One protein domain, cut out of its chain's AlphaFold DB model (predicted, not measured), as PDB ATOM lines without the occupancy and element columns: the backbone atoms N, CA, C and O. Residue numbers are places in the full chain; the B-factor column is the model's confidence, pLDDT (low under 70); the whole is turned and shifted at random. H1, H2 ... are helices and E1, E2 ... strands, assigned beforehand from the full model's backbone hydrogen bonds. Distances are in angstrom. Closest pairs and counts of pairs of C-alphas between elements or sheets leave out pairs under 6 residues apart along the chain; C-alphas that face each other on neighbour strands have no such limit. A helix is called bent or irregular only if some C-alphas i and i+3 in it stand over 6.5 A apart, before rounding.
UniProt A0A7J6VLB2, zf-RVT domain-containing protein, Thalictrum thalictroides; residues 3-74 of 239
ATOM      1  N   GLN A   3     504.654 299.592 557.241       63.56
ATOM      2  CA  GLN A   3     504.275 298.365 556.526       63.56
ATOM      3  C   GLN A   3     503.394 298.746 555.352       63.56
ATOM      4  O   GLN A   3     502.371 299.385 555.558       63.56
ATOM      5  N   GLU A   4     503.800 298.370 554.146       56.97
ATOM      6  CA  GLU A   4     503.071 298.667 552.922       56.97
ATOM      7  C   GLU A   4     502.026 297.575 552.677       56.97
ATOM      8  O   GLU A   4     502.367 296.414 552.447       56.97
ATOM      9  N   ASN A   5     500.749 297.941 552.767       61.00
ATOM     10  CA  ASN A   5     499.639 297.071 552.398       61.00
ATOM     11  C   ASN A   5     499.041 297.607 551.090       61.00
ATOM     12  O   ASN A   5     499.160 298.797 550.806       61.00
ATOM     13  N   GLY A   6     498.398 296.756 550.286       52.38
ATOM     14  CA  GLY A   6     497.909 297.094 548.935       52.38
ATOM     15  C   GLY A   6     496.907 298.260 548.820       52.38
ATOM     16  O   GLY A   6     496.487 298.575 547.713       52.38
ATOM     17  N   GLU A   7     496.546 298.908 549.932       55.16
ATOM     18  CA  GLU A   7     495.678 300.093 550.017       55.16
ATOM     19  C   GLU A   7     496.395 301.334 550.605       55.16
ATOM     20  O   GLU A   7     495.766 302.362 550.845       55.16
ATOM     21  N   GLY A   8     497.712 301.258 550.829       58.75
ATOM     22  CA  GLY A   8     498.522 302.272 551.512       58.75
ATOM     23  C   GLY A   8     499.252 301.694 552.728       58.75
ATOM     24  O   GLY A   8     498.836 300.691 553.314       58.75
ATOM     25  N   GLY A   9     500.389 302.292 553.092       64.19
ATOM     26  CA  GLY A   9     501.170 301.824 554.234       64.19
ATOM     27  C   GLY A   9     500.671 302.341 555.589       64.19
ATOM     28  O   GLY A   9     499.965 303.342 555.665       64.19
ATOM     29  N   ASN A  10     501.013 301.631 556.668       67.75
ATOM     30  CA  ASN A  10     500.636 301.978 558.042       67.75
ATOM     31  C   ASN A  10     501.854 301.950 558.987       67.75
ATOM     32  O   ASN A  10     502.718 301.066 558.898       67.75
ATOM     33  N   TRP A  11     501.923 302.910 559.915       71.56
ATOM     34  CA  TRP A  11     502.976 302.991 560.925       71.56
ATOM     35  C   TRP A  11     502.712 302.009 562.068       71.56
ATOM     36  O   TRP A  11     501.810 302.192 562.878       71.56
ATOM     37  N   GLN A  12     503.550 300.977 562.184       73.25
ATOM     38  CA  GLN A  12     503.531 300.065 563.335       73.25
ATOM     39  C   GLN A  12     504.707 300.359 564.269       73.25
ATOM     40  O   GLN A  12     505.857 300.004 563.969       73.25
ATOM     41  N   LEU A  13     504.408 301.020 565.391       75.56
ATOM     42  CA  LEU A  13     505.349 301.349 566.464       75.56
ATOM     43  C   LEU A  13     505.147 300.384 567.643       75.56
ATOM     44  O   LEU A  13     504.174 300.483 568.383       75.56
ATOM     45  N   ASN A  14     506.083 299.446 567.817       81.62
ATOM     46  CA  ASN A  14     506.043 298.469 568.907       81.62
ATOM     47  C   ASN A  14     506.852 298.971 570.108       81.62
ATOM     48  O   ASN A  14     508.063 299.183 570.008       81.62
ATOM     49  N   PHE A  15     506.197 299.119 571.259       82.00
ATOM     50  CA  PHE A  15     506.847 299.533 572.501       82.00
ATOM     51  C   PHE A  15     507.257 298.323 573.344       82.00
ATOM     52  O   PHE A  15     506.516 297.355 573.481       82.00
ATOM     53  N   ARG A  16     508.441 298.391 573.966       86.44
ATOM     54  CA  ARG A  16     508.962 297.326 574.849       86.44
ATOM     55  C   ARG A  16     508.136 297.146 576.136       86.44
ATOM     56  O   ARG A  16     508.253 296.124 576.804       86.44
ATOM     57  N   ARG A  17     507.350 298.158 576.508       89.44
ATOM     58  CA  ARG A  17     506.452 298.189 577.669       89.44
ATOM     59  C   ARG A  17     505.201 298.989 577.323       89.44
ATOM     60  O   ARG A  17     505.245 299.806 576.406       89.44
ATOM     61  N   ASN A  18     504.150 298.839 578.122       87.06
ATOM     62  CA  ASN A  18     502.976 299.703 578.021       87.06
ATOM     63  C   ASN A  18     503.354 301.171 578.292       87.06
ATOM     64  O   ASN A  18     504.174 301.472 579.177       87.06
ATOM     65  N   LEU A  19     502.768 302.069 577.500       86.56
ATOM     66  CA  LEU A  19     502.886 303.512 577.675       86.56
ATOM     67  C   LEU A  19     502.092 303.945 578.910       86.56
ATOM     68  O   LEU A  19     501.033 303.397 579.215       86.56
ATOM     69  N   ARG A  20     502.623 304.919 579.644       89.62
ATOM     70  CA  ARG A  20     501.914 305.572 580.752       89.62
ATOM     71  C   ARG A  20     500.917 306.590 580.195       89.62
ATOM     72  O   ARG A  20     501.083 307.043 579.069       89.62
ATOM     73  N   GLU A  21     499.934 307.010 580.989       88.19
ATOM     74  CA  GLU A  21     498.880 307.941 580.537       88.19
ATOM     75  C   GLU A  21     499.424 309.237 579.910       88.19
ATOM     76  O   GLU A  21     498.940 309.663 578.866       88.19
ATOM     77  N   TRP A  22     500.484 309.830 580.470       86.81
ATOM     78  CA  TRP A  22     501.108 311.028 579.885       86.81
ATOM     79  C   TRP A  22     501.961 310.734 578.638       86.81
ATOM     80  O   TRP A  22     502.198 311.619 577.820       86.81
ATOM     81  N   GLU A  23     502.452 309.499 578.486       90.50
ATOM     82  CA  GLU A  23     503.180 309.066 577.287       90.50
ATOM     83  C   GLU A  23     502.203 308.757 576.149       90.50
ATOM     84  O   GLU A  23     502.538 308.995 574.993       90.50
ATOM     85  N   MET A  24     500.989 308.293 576.470       87.31
ATOM     86  CA  MET A  24     499.899 308.123 575.506       87.31
ATOM     87  C   MET A  24     499.520 309.458 574.864       87.31
ATOM     88  O   MET A  24     499.389 309.521 573.649       87.31
ATOM     89  N   THR A  25     499.463 310.546 575.636       89.00
ATOM     90  CA  THR A  25     499.167 311.884 575.091       89.00
ATOM     91  C   THR A  25     500.251 312.363 574.121       89.00
ATOM     92  O   THR A  25     499.957 312.946 573.080       89.00
ATOM     93  N   MET A  26     501.525 312.094 574.431       89.06
ATOM     94  CA  MET A  26     502.638 312.383 573.517       89.06
ATOM     95  C   MET A  26     502.620 311.486 572.276       89.06
ATOM     96  O   MET A  26     503.014 311.918 571.194       89.06
ATOM     97  N   PHE A  27     502.198 310.232 572.433       86.50
ATOM     98  CA  PHE A  27     502.083 309.273 571.344       86.50
ATOM     99  C   PHE A  27     500.964 309.656 570.372       86.50
ATOM    100  O   PHE A  27     501.193 309.661 569.167       86.50
ATOM    101  N   GLU A  28     499.799 310.051 570.879       86.81
ATOM    102  CA  GLU A  28     498.689 310.567 570.071       86.81
ATOM    103  C   GLU A  28     499.101 311.823 569.286       86.81
ATOM    104  O   GLU A  28     498.868 311.900 568.079       86.81
ATOM    105  N   ASP A  29     499.802 312.768 569.927       88.69
ATOM    106  CA  ASP A  29     500.353 313.953 569.251       88.69
ATOM    107  C   ASP A  29     501.361 313.570 568.153       88.69
ATOM    108  O   ASP A  29     501.331 314.125 567.053       88.69
ATOM    109  N   LEU A  30     502.218 312.578 568.406       85.88
ATOM    110  CA  LEU A  30     503.171 312.074 567.418       85.88
ATOM    111  C   LEU A  30     502.467 311.428 566.216       85.88
ATOM    112  O   LEU A  30     502.785 311.779 565.081       85.88
ATOM    113  N   ILE A  31     501.515 310.519 566.448       85.44
ATOM    114  CA  ILE A  31     500.760 309.854 565.375       85.44
ATOM    115  C   ILE A  31     500.004 310.891 564.543       85.44
ATOM    116  O   ILE A  31     500.115 310.868 563.321       85.44
ATOM    117  N   SER A  32     499.366 311.877 565.183       85.94
ATOM    118  CA  SER A  32     498.659 312.951 564.474       85.94
ATOM    119  C   SER A  32     499.567 313.757 563.532       85.94
ATOM    120  O   SER A  32     499.142 314.188 562.463       85.94
ATOM    121  N   LYS A  33     500.844 313.937 563.893       83.38
ATOM    122  CA  LYS A  33     501.833 314.636 563.056       83.38
ATOM    123  C   LYS A  33     502.328 313.773 561.903       83.38
ATOM    124  O   LYS A  33     502.614 314.311 560.837       83.38
ATOM    125  N   ILE A  34     502.440 312.466 562.127       81.69
ATOM    126  CA  ILE A  34     502.939 311.509 561.139       81.69
ATOM    127  C   ILE A  34     501.858 311.171 560.100       81.69
ATOM    128  O   ILE A  34     502.157 311.130 558.909       81.69
ATOM    129  N   GLU A  35     500.602 310.982 560.512       77.56
ATOM    130  CA  GLU A  35     499.488 310.672 559.598       77.56
ATOM    131  C   GLU A  35     499.221 311.797 558.590       77.56
ATOM    132  O   GLU A  35     498.828 311.543 557.455       77.56
ATOM    133  N   VAL A  36     499.477 313.046 558.982       77.25
ATOM    134  CA  VAL A  36     499.321 314.221 558.110       77.25
ATOM    135  C   VAL A  36     500.516 314.396 557.161       77.25
ATOM    136  O   VAL A  36     500.421 315.121 556.170       77.25
ATOM    137  N   SER A  37     501.651 313.743 557.429       70.06
ATOM    138  CA  SER A  37     502.859 313.881 556.614       70.06
ATOM    139  C   SER A  37     502.901 312.865 555.471       70.06
ATOM    140  O   SER A  37     503.038 311.665 555.686       70.06
ATOM    141  N   THR A  38     502.829 313.353 554.232       72.88
ATOM    142  CA  THR A  38     503.118 312.551 553.038       72.88
ATOM    143  C   THR A  38     504.628 312.517 552.820       72.88
ATOM    144  O   THR A  38     505.248 313.563 552.622       72.88
ATOM    145  N   LEU A  39     505.225 311.327 552.866       70.56
ATOM    146  CA  LEU A  39     506.624 311.146 552.490       70.56
ATOM    147  C   LEU A  39     506.732 311.157 550.965       70.56
ATOM    148  O   LEU A  39     505.963 310.486 550.278       70.56
ATOM    149  N   VAL A  40     507.679 311.930 550.450       77.62
ATOM    150  CA  VAL A  40     508.012 311.999 549.025       77.62
ATOM    151  C   VAL A  40     509.432 311.465 548.876       77.62
ATOM    152  O   VAL A  40     510.271 311.736 549.734       77.62
ATOM    153  N   GLU A  41     509.711 310.709 547.813       81.12
ATOM    154  CA  GLU A  41     511.075 310.287 547.459       81.12
ATOM    155  C   GLU A  41     511.877 311.465 546.871       81.12
ATOM    156  O   GLU A  41     512.252 311.476 545.701       81.12
ATOM    157  N   GLU A  42     512.105 312.494 547.683       83.44
ATOM    158  CA  GLU A  42     512.980 313.624 547.375       83.44
ATOM    159  C   GLU A  42     514.085 313.725 548.433       83.44
ATOM    160  O   GLU A  42     513.907 313.315 549.580       83.44
ATOM    161  N   ASP A  43     515.236 314.279 548.048       86.12
ATOM    162  CA  ASP A  43     516.330 314.526 548.987       86.12
ATOM    163  C   ASP A  43     515.907 315.524 550.079       86.12
ATOM    164  O   ASP A  43     515.314 316.573 549.804       86.12
ATOM    165  N   ASP A  44     516.286 315.240 551.327       86.06
ATOM    166  CA  ASP A  44     516.013 316.119 552.463       86.06
ATOM    167  C   ASP A  44     516.628 317.514 552.268       86.06
ATOM    168  O   ASP A  44     517.810 317.677 551.944       86.06
ATOM    169  N   THR A  45     515.844 318.558 552.556       83.75
ATOM    170  CA  THR A  45     516.309 319.949 552.476       83.75
ATOM    171  C   THR A  45     516.207 320.687 553.808       83.75
ATOM    172  O   THR A  45     515.263 320.548 554.585       83.75
ATOM    173  N   TRP A  46     517.198 321.542 554.076       85.75
ATOM    174  CA  TRP A  46     517.193 322.402 555.256       85.75
ATOM    175  C   TRP A  46     516.199 323.554 555.088       85.75
ATOM    176  O   TRP A  46     516.414 324.467 554.286       85.75
ATOM    177  N   ILE A  47     515.150 323.559 555.910       87.94
ATOM    178  CA  ILE A  47     514.132 324.613 555.921       87.94
ATOM    179  C   ILE A  47     514.383 325.581 557.077       87.94
ATOM    180  O   ILE A  47     514.404 325.228 558.257       87.94
ATOM    181  N   TRP A  48     514.504 326.864 556.748       92.25
ATOM    182  CA  TRP A  48     514.554 327.927 557.740       92.25
ATOM    183  C   TRP A  48     513.143 328.347 558.164       92.25
ATOM    184  O   TRP A  48     512.524 329.219 557.545       92.25
ATOM    185  N   ARG A  49     512.662 327.775 559.275       88.88
ATOM    186  CA  ARG A  49     511.307 327.994 559.826       88.88
ATOM    187  C   ARG A  49     510.932 329.461 560.074       88.88
ATOM    188  O   ARG A  49     509.760 329.815 560.087       88.88
ATOM    189  N   TRP A  50     511.921 330.335 560.260       86.31
ATOM    190  CA  TRP A  50     511.703 331.754 560.563       86.31
ATOM    191  C   TRP A  50     511.743 332.660 559.321       86.31
ATOM    192  O   TRP A  50     511.989 333.864 559.427       86.31
ATOM    193  N   SER A  51     511.544 332.101 558.126       87.25
ATOM    194  CA  SER A  51     511.384 332.850 556.877       87.25
ATOM    195  C   SER A  51     510.209 332.299 556.088       87.25
ATOM    196  O   SER A  51     510.111 331.099 555.868       87.25
ATOM    197  N   LYS A  52     509.369 333.198 555.561       82.06
ATOM    198  CA  LYS A  52     508.262 332.832 554.660       82.06
ATOM    199  C   LYS A  52     508.729 332.103 553.395       82.06
ATOM    200  O   LYS A  52     507.933 331.447 552.747       82.06
ATOM    201  N   LYS A  53     510.003 332.264 553.021       87.19
ATOM    202  CA  LYS A  53     510.600 331.651 551.826       87.19
ATOM    203  C   LYS A  53     511.387 330.376 552.136       87.19
ATOM    204  O   LYS A  53     512.195 329.989 551.301       87.19
ATOM    205  N   ALA A  54     511.281 329.821 553.350       86.56
ATOM    206  CA  ALA A  54     512.051 328.658 553.817       86.56
ATOM    207  C   ALA A  54     513.591 328.798 553.742       86.56
ATOM    208  O   ALA A  54     514.318 327.883 554.107       86.56
ATOM    209  N   ARG A  55     514.116 329.954 553.317       89.81
ATOM    210  CA  ARG A  55     515.548 330.220 553.158       89.81
ATOM    211  C   ARG A  55     516.123 330.948 554.359       89.81
ATOM    212  O   ARG A  55     515.532 331.919 554.850       89.81
ATOM    213  N   PHE A  56     517.306 330.506 554.775       88.69
ATOM    214  CA  PHE A  56     518.090 331.185 555.794       88.69
ATOM    215  C   PHE A  56     518.494 332.578 555.317       88.69
ATOM    216  O   PHE A  56     518.970 332.764 554.198       88.69
ATOM    217  N   THR A  57     518.334 333.564 556.195       90.81
ATOM    218  CA  THR A  57     518.970 334.869 556.039       90.81
ATOM    219  C   THR A  57     519.446 335.340 557.404       90.81
ATOM    220  O   THR A  57     518.765 335.143 558.412       90.81
ATOM    221  N   VAL A  58     520.575 336.047 557.442       88.62
ATOM    222  CA  VAL A  58     521.061 336.678 558.680       88.62
ATOM    223  C   VAL A  58     519.996 337.618 559.264       88.62
ATOM    224  O   VAL A  58     519.794 337.665 560.473       88.62
ATOM    225  N   LYS A  59     519.234 338.306 558.400       86.81
ATOM    226  CA  LYS A  59     518.131 339.195 558.793       86.81
ATOM    227  C   LYS A  59     517.010 338.463 559.538       86.81
ATOM    228  O   LYS A  59     516.550 338.962 560.564       86.81
ATOM    229  N   SER A  60     516.544 337.317 559.033       89.88
ATOM    230  CA  SER A  60     515.476 336.535 559.680       89.88
ATOM    231  C   SER A  60     515.938 335.925 561.000       89.88
ATOM    232  O   SER A  60     515.188 335.957 561.973       89.88
ATOM    233  N   MET A  61     517.182 335.447 561.056       90.56
ATOM    234  CA  MET A  61     517.810 334.940 562.278       90.56
ATOM    235  C   MET A  61     517.935 336.016 563.351       90.56
ATOM    236  O   MET A  61     517.417 335.845 564.453       90.56
ATOM    237  N   PHE A  62     518.509 337.167 563.005       85.88
ATOM    238  CA  PHE A  62     518.662 338.269 563.948       85.88
ATOM    239  C   PHE A  62     517.309 338.784 564.451       85.88
ATOM    240  O   PHE A  62     517.139 338.993 565.649       85.88
ATOM    241  N   LYS A  63     516.316 338.927 563.560       84.81
ATOM    242  CA  LYS A  63     514.957 339.334 563.945       84.81
ATOM    243  C   LYS A  63     514.340 338.367 564.956       84.81
ATOM    244  O   LYS A  63     513.738 338.820 565.923       84.81
ATOM    245  N   HIS A  64     514.490 337.058 564.747       86.31
ATOM    246  CA  HIS A  64     513.961 336.066 565.679       86.31
ATOM    247  C   HIS A  64     514.663 336.127 567.040       86.31
ATOM    248  O   HIS A  64     513.981 336.252 568.052       86.31
ATOM    249  N   LEU A  65     516.001 336.138 567.064       85.69
ATOM    250  CA  LEU A  65     516.772 336.208 568.312       85.69
ATOM    251  C   LEU A  65     516.474 337.476 569.118       85.69
ATOM    252  O   LEU A  65     516.389 337.436 570.345       85.69
ATOM    253  N   VAL A  66     516.325 338.615 568.438       80.44
ATOM    254  CA  VAL A  66     515.966 339.875 569.094       80.44
ATOM    255  C   VAL A  66     514.556 339.800 569.666       80.44
ATOM    256  O   VAL A  66     514.373 340.173 570.819       80.44
ATOM    257  N   ASN A  67     513.580 339.295 568.908       79.25
ATOM    258  CA  ASN A  67     512.199 339.182 569.379       79.25
ATOM    259  C   ASN A  67     512.071 338.226 570.571       79.25
ATOM    260  O   ASN A  67     511.479 338.605 571.574       79.25
ATOM    261  N   GLU A  68     512.697 337.048 570.516       82.06
ATOM    262  CA  GLU A  68     512.705 336.099 571.636       82.06
ATOM    263  C   GLU A  68     513.332 336.736 572.887       82.06
ATOM    264  O   GLU A  68     512.804 336.652 573.995       82.06
ATOM    265  N   LYS A  69     514.450 337.450 572.713       76.44
ATOM    266  CA  LYS A  69     515.087 338.181 573.809       76.44
ATOM    267  C   LYS A  69     514.181 339.281 574.372       76.44
ATOM    268  O   LYS A  69     514.166 339.476 575.586       76.44
ATOM    269  N   LEU A  70     513.456 340.008 573.521       71.81
ATOM    270  CA  LEU A  70     512.516 341.052 573.941       71.81
ATOM    271  C   LEU A  70     511.335 340.464 574.721       71.81
ATOM    272  O   LEU A  70     511.007 340.997 575.780       71.81
ATOM    273  N   GLU A  71     510.766 339.347 574.268       76.50
ATOM    274  CA  GLU A  71     509.702 338.620 574.974       76.50
ATOM    275  C   GLU A  71     510.172 338.173 576.365       76.50
ATOM    276  O   GLU A  71     509.519 338.464 577.367       76.50
ATOM    277  N   ARG A  72     511.370 337.578 576.456       76.44
ATOM    278  CA  ARG A  72     511.965 337.143 577.735       76.44
ATOM    279  C   ARG A  72     512.259 338.295 578.691       76.44
ATOM    280  O   ARG A  72     512.189 338.120 579.903       76.44
ATOM    281  N   LEU A  73     512.607 339.467 578.162       70.44
ATOM    282  CA  LEU A  73     512.885 340.670 578.953       70.44
ATOM    283  C   LEU A  73     511.628 341.516 579.218       70.44
ATOM    284  O   LEU A  73     511.748 342.588 579.810       70.44
ATOM    285  N   GLY A  74     510.439 341.067 578.800       67.69
ATOM    286  CA  GLY A  74     509.175 341.778 579.007       67.69
ATOM    287  C   GLY A  74     509.074 343.086 578.219       67.69
ATOM    288  O   GLY A  74     508.648 344.097 578.773       67.69
TER     289      GLY A  74
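This is residues 3 to 74 of the 239 residues of the protein "zf-RVT domain-containing protein" of Thalictrum thalictroides (UniProt A0A7J6VLB2). Two helices of equal length, H1 and H2, stand well separated, joined by a long link with no named element that spans the open space between them. A short strand pair, E1 and E2, lies beyond H1 on the side away from H2, so that the printed part makes an open zigzag with few contacts. The printed part has 72 residues, with two named strands and then two named helices, in the order E1, E2, H1, H2. The class is mostly helix. The whole is extended, with a radius of gyration of the C-alphas of 18.9 A, and flat, spanning 47 by 35 by 18 A.

E1, residues 3 to 5, and E2, residues 8 to 11, meet only at a point, where the C-alphas of Glu 4 and Gly 9, which face each other, are 3.9 A apart. E1 is apart from H1, residues 21 to 35. H2, residues 58 to 72, is apart from E1, E2 and H1. In H1 and H2 every O i to N i+4 pair is within hydrogen-bond range.

E1 begins at C-alpha 3 at (504.275, 298.365, 556.526) and is 6.3 A long from first to last C-alpha. E2 is 10.4 A long. H1 begins at C-alpha 21 at (498.880, 307.941, 580.537) and is 21.1 A long. H2 is also 21.1 A long and ends at C-alpha 72 at (511.965, 337.143, 577.735). Neither helix is bent.

The C-alphas of Gly 6 and Gly 74, the two farthest apart, are 55.0 A from each other. The printed part has no cut. The link from E1 to E2 is tight, that from E2 to H1 is short, and that from H1 to H2, residues 36 to 57, is long. Residues 4 to 9 and 36 to 44 stand free, as do residues 20 to 26, of which 21 to 26 belong to H1, and residues 65 to 74, of which 65 to 72 belong to H2. The mean pLDDT of the printed part is 80.8; residues 3 to 10 and residue 74 are under 70.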